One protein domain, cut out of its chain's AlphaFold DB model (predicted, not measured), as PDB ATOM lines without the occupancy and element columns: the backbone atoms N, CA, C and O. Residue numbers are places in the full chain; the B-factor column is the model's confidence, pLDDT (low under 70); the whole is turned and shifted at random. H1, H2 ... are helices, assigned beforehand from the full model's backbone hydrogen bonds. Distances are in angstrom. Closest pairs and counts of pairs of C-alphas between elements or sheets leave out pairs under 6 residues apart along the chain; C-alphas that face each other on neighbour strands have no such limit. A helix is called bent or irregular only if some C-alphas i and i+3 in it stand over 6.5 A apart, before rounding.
ATOM      1  N   HIS A 125     112.515 -71.021 -38.415       69.12
ATOM      2  CA  HIS A 125     112.195 -70.327 -37.168       69.12
ATOM      3  C   HIS A 125     113.414 -69.633 -36.535       69.12
ATOM      4  O   HIS A 125     113.304 -68.565 -35.932       69.12
ATOM      5  N   THR A 126     114.611 -70.198 -36.729       69.25
ATOM      6  CA  THR A 126     115.865 -69.544 -36.331       69.25
ATOM      7  C   THR A 126     116.169 -68.342 -37.231       69.25
ATOM      8  O   THR A 126     116.645 -67.321 -36.742       69.25
ATOM      9  N   GLY A 127     115.861 -68.427 -38.528       69.50
ATOM     10  CA  GLY A 127     116.052 -67.349 -39.500       69.50
ATOM     11  C   GLY A 127     115.134 -66.142 -39.286       69.50
ATOM     12  O   GLY A 127     115.599 -65.011 -39.426       69.50
ATOM     13  N   GLU A 128     113.876 -66.359 -38.885       71.50
ATOM     14  CA  GLU A 128     112.890 -65.289 -38.641       71.50
ATOM     15  C   GLU A 128     113.401 -64.237 -37.647       71.50
ATOM     16  O   GLU A 128     113.360 -63.042 -37.931       71.50
ATOM     17  N   GLN A 129     113.996 -64.659 -36.528       73.00
ATOM     18  CA  GLN A 129     114.463 -63.726 -35.493       73.00
ATOM     19  C   GLN A 129     115.628 -62.838 -35.952       73.00
ATOM     20  O   GLN A 129     115.783 -61.708 -35.479       73.00
ATOM     21  N   TYR A 130     116.473 -63.333 -36.860       73.19
ATOM     22  CA  TYR A 130     117.537 -62.526 -37.460       73.19
ATOM     23  C   TYR A 130     117.003 -61.657 -38.601       73.19
ATOM     24  O   TYR A 130     117.470 -60.529 -38.764       73.19
ATOM     25  N   GLY A 131     116.003 -62.146 -39.340       75.00
ATOM     26  CA  GLY A 131     115.308 -61.415 -40.397       75.00
ATOM     27  C   GLY A 131     114.578 -60.184 -39.869       75.00
ATOM     28  O   GLY A 131     114.798 -59.089 -40.381       75.00
ATOM     29  N   ASP A 132     113.813 -60.320 -38.788       77.62
ATOM     30  CA  ASP A 132     113.092 -59.200 -38.173       77.62
ATOM     31  C   ASP A 132     114.045 -58.130 -37.634       77.62
ATOM     32  O   ASP A 132     113.816 -56.928 -37.782       77.62
ATOM     33  N   ARG A 133     115.171 -58.562 -37.060       75.81
ATOM     34  CA  ARG A 133     116.198 -57.659 -36.533       75.81
ATOM     35  C   ARG A 133     116.952 -56.942 -37.659       75.81
ATOM     36  O   ARG A 133     117.268 -55.764 -37.519       75.81
ATOM     37  N   ALA A 134     117.190 -57.617 -38.785       77.00
ATOM     38  CA  ALA A 134     117.753 -57.011 -39.989       77.00
ATOM     39  C   ALA A 134     116.763 -56.050 -40.668       77.00
ATOM     40  O   ALA A 134     117.163 -54.971 -41.089       77.00
ATOM     41  N   ALA A 135     115.476 -56.399 -40.727       77.94
ATOM     42  CA  ALA A 135     114.426 -55.570 -41.311       77.94
ATOM     43  C   ALA A 135     114.163 -54.300 -40.487       77.94
ATOM     44  O   ALA A 135     114.009 -53.222 -41.057       77.94
ATOM     45  N   ALA A 136     114.156 -54.408 -39.155       78.44
ATOM     46  CA  ALA A 136     114.079 -53.255 -38.259       78.44
ATOM     47  C   ALA A 136     115.312 -52.351 -38.407       78.44
ATOM     48  O   ALA A 136     115.184 -51.136 -38.515       78.44
ATOM     49  N   TRP A 137     116.506 -52.943 -38.511       72.19
ATOM     50  CA  TRP A 137     117.732 -52.190 -38.760       72.19
ATOM     51  C   TRP A 137     117.716 -51.485 -40.125       72.19
ATOM     52  O   TRP A 137     118.073 -50.317 -40.201       72.19
ATOM     53  N   LEU A 138     117.229 -52.134 -41.185       77.50
ATOM     54  CA  LEU A 138     117.125 -51.533 -42.521       77.50
ATOM     55  C   LEU A 138     116.100 -50.390 -42.583       77.50
ATOM     56  O   LEU A 138     116.228 -49.491 -43.406       77.50
ATOM     57  N   ARG A 139     115.077 -50.436 -41.724       72.62
ATOM     58  CA  ARG A 139     114.035 -49.409 -41.627       72.62
ATOM     59  C   ARG A 139     114.518 -48.150 -40.910       72.62
ATOM     60  O   ARG A 139     114.111 -47.058 -41.292       72.62
ATOM     61  N   ASP A 140     115.389 -48.319 -39.919       76.50
ATOM     62  CA  ASP A 140     115.842 -47.234 -39.043       76.50
ATOM     63  C   ASP A 140     117.244 -46.696 -39.385       76.50
ATOM     64  O   ASP A 140     117.702 -45.752 -38.742       76.50
ATOM     65  N   ASN A 141     117.957 -47.274 -40.362       76.12
ATOM     66  CA  ASN A 141     119.330 -46.873 -40.692       76.12
ATOM     67  C   ASN A 141     119.478 -46.374 -42.132       76.12
ATOM     68  O   ASN A 141     119.044 -47.015 -43.086       76.12
ATOM     69  N   ASP A 142     120.217 -45.275 -42.284       76.75
ATOM     70  CA  ASP A 142     120.727 -44.812 -43.570       76.75
ATOM     71  C   ASP A 142     121.758 -45.802 -44.139       76.75
ATOM     72  O   ASP A 142     122.733 -46.175 -43.474       76.75
ATOM     73  N   LEU A 143     121.581 -46.187 -45.409       73.12
ATOM     74  CA  LEU A 143     122.475 -47.109 -46.124       73.12
ATOM     75  C   LEU A 143     123.947 -46.659 -46.108       73.12
ATOM     76  O   LEU A 143     124.856 -47.491 -46.094       73.12
ATOM     77  N   ASP A 144     124.203 -45.354 -46.075       81.06
ATOM     78  CA  ASP A 144     125.561 -44.810 -46.005       81.06
ATOM     79  C   ASP A 144     126.268 -45.179 -44.690       81.06
ATOM     80  O   ASP A 144     127.442 -45.563 -44.685       81.06
ATOM     81  N   GLN A 145     125.545 -45.161 -43.565       81.31
ATOM     82  CA  GLN A 145     126.091 -45.585 -42.274       81.31
ATOM     83  C   GLN A 145     126.298 -47.099 -42.204       81.31
ATOM     84  O   GLN A 145     127.298 -47.560 -41.647       81.31
ATOM     85  N   ALA A 146     125.406 -47.873 -42.822       82.38
ATOM     86  CA  ALA A 146     125.560 -49.316 -42.977       82.38
ATOM     87  C   ALA A 146     126.862 -49.674 -43.718       82.38
ATOM     88  O   ALA A 146     127.671 -50.471 -43.229       82.38
ATOM     89  N   LEU A 147     127.104 -49.035 -44.866       88.25
ATOM     90  CA  LEU A 147     128.319 -49.233 -45.658       88.25
ATOM     91  C   LEU A 147     129.571 -48.768 -44.909       88.25
ATOM     92  O   LEU A 147     130.594 -49.459 -44.928       88.25
ATOM     93  N   ALA A 148     129.494 -47.640 -44.197       89.81
ATOM     94  CA  ALA A 148     130.581 -47.172 -43.345       89.81
ATOM     95  C   ALA A 148     130.911 -48.183 -42.230       89.81
ATOM     96  O   ALA A 148     132.089 -48.431 -41.955       89.81
ATOM     97  N   GLY A 149     129.894 -48.820 -41.638       87.31
ATOM     98  CA  GLY A 149     130.035 -49.875 -40.636       87.31
ATOM     99  C   GLY A 149     130.732 -51.124 -41.178       87.31
ATOM    100  O   GLY A 149     131.722 -51.574 -40.596       87.31
ATOM    101  N   VAL A 150     130.289 -51.637 -42.331       91.06
ATOM    102  CA  VAL A 150     130.923 -52.788 -43.004       91.06
ATOM    103  C   VAL A 150     132.366 -52.467 -43.387       91.06
ATOM    104  O   VAL A 150     133.269 -53.251 -43.096       91.06
ATOM    105  N   ARG A 151     132.620 -51.287 -43.966       91.56
ATOM    106  CA  ARG A 151     133.973 -50.837 -44.325       91.56
ATOM    107  C   ARG A 151     134.881 -50.741 -43.101       91.56
ATOM    108  O   ARG A 151     136.032 -51.172 -43.153       91.56
ATOM    109  N   ARG A 152     134.377 -50.195 -41.991       93.56
ATOM    110  CA  ARG A 152     135.119 -50.092 -40.728       93.56
ATOM    111  C   ARG A 152     135.402 -51.466 -40.124       93.56
ATOM    112  O   ARG A 152     136.504 -51.689 -39.623       93.56
ATOM    113  N   TYR A 153     134.442 -52.385 -40.188       92.81
ATOM    114  CA  TYR A 153     134.620 -53.761 -39.738       92.81
ATOM    115  C   TYR A 153     135.659 -54.502 -40.585       92.81
ATOM    116  O   TYR A 153     136.577 -55.096 -40.024       92.81
ATOM    117  N   ALA A 154     135.573 -54.399 -41.913       94.62
ATOM    118  CA  ALA A 154     136.524 -55.005 -42.838       94.62
ATOM    119  C   ALA A 154     137.946 -54.457 -42.639       94.62
ATOM    120  O   ALA A 154     138.905 -55.223 -42.626       94.62
ATOM    121  N   ALA A 155     138.089 -53.149 -42.401       94.44
ATOM    122  CA  ALA A 155     139.384 -52.534 -42.116       94.44
ATOM    123  C   ALA A 155     139.996 -53.006 -40.785       94.44
ATOM    124  O   ALA A 155     141.217 -53.061 -40.659       94.44
ATOM    125  N   ARG A 156     139.167 -53.339 -39.784       95.94
ATOM    126  CA  ARG A 156     139.638 -53.815 -38.474       95.94
ATOM    127  C   ARG A 156     139.846 -55.331 -38.427       95.94
ATOM    128  O   ARG A 156     140.700 -55.796 -37.683       95.94
ATOM    129  N   ASN A 157     139.087 -56.086 -39.218       95.00
ATOM    130  CA  ASN A 157     139.092 -57.548 -39.231       95.00
ATOM    131  C   ASN A 157     139.162 -58.088 -40.672       95.00
ATOM    132  O   ASN A 157     138.218 -58.746 -41.123       95.00
ATOM    133  N   PRO A 158     140.264 -57.843 -41.407       90.56
ATOM    134  CA  PRO A 158     140.355 -58.208 -42.822       90.56
ATOM    135  C   PRO A 158     140.171 -59.716 -43.048       90.56
ATOM    136  O   PRO A 158     139.445 -60.118 -43.950       90.56
ATOM    137  N   TRP A 159     140.735 -60.562 -42.185       93.00
ATOM    138  CA  TRP A 159     140.659 -62.021 -42.323       93.00
ATOM    139  C   TRP A 159     139.264 -62.594 -42.080       93.00
ATOM    140  O   TRP A 159     138.799 -63.422 -42.855       93.00
ATOM    141  N   ALA A 160     138.573 -62.136 -41.033       93.56
ATOM    142  CA  ALA A 160     137.221 -62.602 -40.734       93.56
ATOM    143  C   ALA A 160     136.241 -62.175 -41.832       93.56
ATOM    144  O   ALA A 160     135.403 -62.966 -42.258       93.56
ATOM    145  N   PHE A 161     136.383 -60.941 -42.326       92.94
ATOM    146  CA  PHE A 161     135.596 -60.466 -43.455       92.94
ATOM    147  C   PHE A 161     135.840 -61.319 -44.705       92.94
ATOM    148  O   PHE A 161     134.874 -61.743 -45.329       92.94
ATOM    149  N   LEU A 162     137.097 -61.637 -45.034       93.56
ATOM    150  CA  LEU A 162     137.427 -62.508 -46.167       93.56
ATOM    151  C   LEU A 162     136.923 -63.944 -45.986       93.56
ATOM    152  O   LEU A 162     136.448 -64.529 -46.951       93.56
ATOM    153  N   ALA A 163     136.978 -64.509 -44.780       94.44
ATOM    154  CA  ALA A 163     136.453 -65.847 -44.514       94.44
ATOM    155  C   ALA A 163     134.933 -65.904 -44.725       94.44
ATOM    156  O   ALA A 163     134.428 -66.803 -45.393       94.44
ATOM    157  N   ILE A 164     134.210 -64.905 -44.209       92.81
ATOM    158  CA  ILE A 164     132.756 -64.802 -44.369       92.81
ATOM    159  C   ILE A 164     132.399 -64.531 -45.832       92.81
ATOM    160  O   ILE A 164     131.582 -65.245 -46.407       92.81
ATOM    161  N   ALA A 165     133.018 -63.523 -46.452       91.81
ATOM    162  CA  ALA A 165     132.738 -63.129 -47.828       91.81
ATOM    163  C   ALA A 165     133.141 -64.219 -48.829       91.81
ATOM    164  O   ALA A 165     132.398 -64.499 -49.762       91.81
ATOM    165  N   GLY A 166     134.285 -64.867 -48.613       94.38
ATOM    166  CA  GLY A 166     134.744 -66.002 -49.406       94.38
ATOM    167  C   GLY A 166     133.838 -67.218 -49.239       94.38
ATOM    168  O   GLY A 166     133.469 -67.833 -50.233       94.38
ATOM    169  N   GLY A 167     133.403 -67.525 -48.012       94.19
ATOM    170  CA  GLY A 167     132.449 -68.604 -47.751       94.19
ATOM    171  C   GLY A 167     131.094 -68.357 -48.417       94.19
ATOM    172  O   GLY A 167     130.593 -69.210 -49.145       94.19
ATOM    173  N   ALA A 168     130.529 -67.161 -48.240       93.56
ATOM    174  CA  ALA A 168     129.274 -66.768 -48.875       93.56
ATOM    175  C   ALA A 168     129.393 -66.739 -50.408       93.56
ATOM    176  O   ALA A 168     128.523 -67.251 -51.111       93.56
ATOM    177  N   GLY A 169     130.496 -66.192 -50.926       85.50
ATOM    178  CA  GLY A 169     130.794 -66.135 -52.353       85.50
ATOM    179  C   GLY A 169     130.978 -67.515 -52.980       85.50
ATOM    180  O   GLY A 169     130.522 -67.725 -54.098       85.50
ATOM    181  N   LEU A 170     131.567 -68.480 -52.269       91.25
ATOM    182  CA  LEU A 170     131.700 -69.860 -52.743       91.25
ATOM    183  C   LEU A 170     130.336 -70.551 -52.841       91.25
ATOM    184  O   LEU A 170     130.053 -71.217 -53.833       91.25
ATOM    185  N   LEU A 171     129.477 -70.370 -51.836       88.94
ATOM    186  CA  LEU A 171     128.124 -70.928 -51.838       88.94
ATOM    187  C   LEU A 171     127.276 -70.319 -52.964       88.94
ATOM    188  O   LEU A 171     126.678 -71.051 -53.751       88.94
ATOM    189  N   ALA A 172     127.293 -68.991 -53.095       89.19
ATOM    190  CA  ALA A 172     126.583 -68.277 -54.154       89.19
ATOM    191  C   ALA A 172     127.150 -68.589 -55.548       89.19
ATOM    192  O   ALA A 172     126.397 -68.811 -56.492       89.19
ATOM    193  N   GLY A 173     128.475 -68.664 -55.680       87.50
ATOM    194  CA  GLY A 173     129.160 -69.006 -56.921       87.50
ATOM    195  C   GLY A 173     128.894 -70.443 -57.349       87.50
ATOM    196  O   GLY A 173     128.723 -70.699 -58.536       87.50
ATOM    197  N   ARG A 174     128.782 -71.380 -56.399       82.81
ATOM    198  CA  ARG A 174     128.414 -72.769 -56.688       82.81
ATOM    199  C   ARG A 174     126.943 -72.895 -57.091       82.81
ATOM    200  O   ARG A 174     126.658 -73.680 -57.987       82.81
ATOM    201  N   LEU A 175     126.045 -72.099 -56.508       83.00
ATOM    202  CA  LEU A 175     124.654 -72.009 -56.966       83.00
ATOM    203  C   LEU A 175     124.571 -71.414 -58.380       83.00
ATOM    204  O   LEU A 175     123.907 -71.961 -59.254       83.00
ATOM    205  N   ALA A 176     125.306 -70.334 -58.647       83.00
ATOM    206  CA  ALA A 176     125.393 -69.761 -59.986       83.00
ATOM    207  C   ALA A 176     126.006 -70.753 -60.992       83.00
ATOM    208  O   ALA A 176     125.550 -70.842 -62.128       83.00
ATOM    209  N   ARG A 177     127.008 -71.542 -60.575       79.12
ATOM    210  CA  ARG A 177     127.624 -72.609 -61.378       79.12
ATOM    211  C   ARG A 177     126.628 -73.728 -61.681       79.12
ATOM    212  O   ARG A 177     126.591 -74.152 -62.828       79.12
ATOM    213  N   SER A 178     125.822 -74.171 -60.709       78.12
ATOM    214  CA  SER A 178     124.830 -75.237 -60.913       78.12
ATOM    215  C   SER A 178     123.680 -74.803 -61.814       78.12
ATOM    216  O   SER A 178     123.228 -75.591 -62.633       78.12
ATOM    217  N   LEU A 179     123.251 -73.542 -61.711       72.81
ATOM    218  CA  LEU A 179     122.279 -72.966 -62.643       72.81
ATOM    219  C   LEU A 179     122.843 -72.898 -64.072       72.81
ATOM    220  O   LEU A 179     122.102 -73.049 -65.031       72.81
ATOM    221  N   ARG A 180     124.162 -72.716 -64.213       74.62
ATOM    222  CA  ARG A 180     124.855 -72.679 -65.508       74.62
ATOM    223  C   ARG A 180     125.096 -74.069 -66.111       74.62
ATOM    224  O   ARG A 180     125.011 -74.203 -67.320       74.62
ATOM    225  N   ASP A 181     125.389 -75.084 -65.294       69.81
ATOM    226  CA  ASP A 181     125.552 -76.479 -65.753       69.81
ATOM    227  C   ASP A 181     124.204 -77.163 -66.058       69.81
ATOM    228  O   ASP A 181     124.173 -78.149 -66.787       69.81
ATOM    229  N   ALA A 182     123.084 -76.642 -65.543       59.06
ATOM    230  CA  ALA A 182     121.742 -77.122 -65.889       59.06
ATOM    231  C   ALA A 182     121.353 -76.832 -67.356       59.06
ATOM    232  O   ALA A 182     120.488 -77.514 -67.899       59.06
ATOM    233  N   ASP A 183     122.029 -75.873 -68.000       59.19
ATOM    234  CA  ASP A 183     121.884 -75.550 -69.427       59.19
ATOM    235  C   ASP A 183     122.696 -76.498 -70.348       59.19
ATOM    236  O   ASP A 183     122.538 -76.440 -71.569       59.19
ATOM    237  N   ASP A 184     123.550 -77.380 -69.800       50.19
ATOM    238  CA  ASP A 184     124.323 -78.368 -70.566       50.19
ATOM    239  C   ASP A 184     123.624 -79.749 -70.543       50.19
ATOM    240  O   ASP A 184     123.685 -80.467 -69.537       50.19
TER     241      ASP A 184
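This is residues 125 to 184 of the 233 residues of an uncharacterized protein of Brevilactibacter sinopodophylli (UniProt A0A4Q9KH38). Three helices follow one another end to end as an open, angular frame, with a corner at each tight link and no packed core. H2 is the middle piece, H1 turns off at its one end, and H3, the longest, turns off at its other end as a long arm whose residues 163 to 184 stick out. The printed part has 60 residues with three named helices, in the order H1, H2, H3, and no named strand; the class is all helix. The whole is only just loose, close to extended, with a radius of gyration of the C-alphas of 15.7 A and spans of 45 by 30 by 22 A.

H1, residues 125 to 140, and H2, residues 143 to 156, meet only through their link, which is tight. H1 and H3, residues 158 to 181, are apart. H2 and H3 only just touch, with 3 pairs of C-alphas within 8 A, and only at the corner by their tight link. H2 touches H3 with residues 153 to 154 alone, and H3 touches H2 with residues 160 to 161 alone; the closest C-alphas of the two, those of Ala 154 and Phe 161, are 5.6 A apart. Their lines stand at a steep tilt of 65 degrees, opposite ways. In H2 and H3 every O i to N i+4 pair is within hydrogen-bond range; in H1, 9 of 12 are.

H1 begins at C-alpha 125 (112.195, -70.327, -37.168) and is 23.5 A long. It is neither bent nor irregular, but only just: C-alphas 126 and 129 are 6.0 A apart. H2 is 20.0 A long. H3 is 32.8 A long and ends at C-alpha 181 (125.552, -76.479, -65.753).

The two C-alphas farthest apart, those of Asp 140 and Asp 184, are 45.1 A apart. The printed part has no cut and no long link. The mean pLDDT of the printed part is 82.2; residues 125 to 127 and 181 to 184 are under 70.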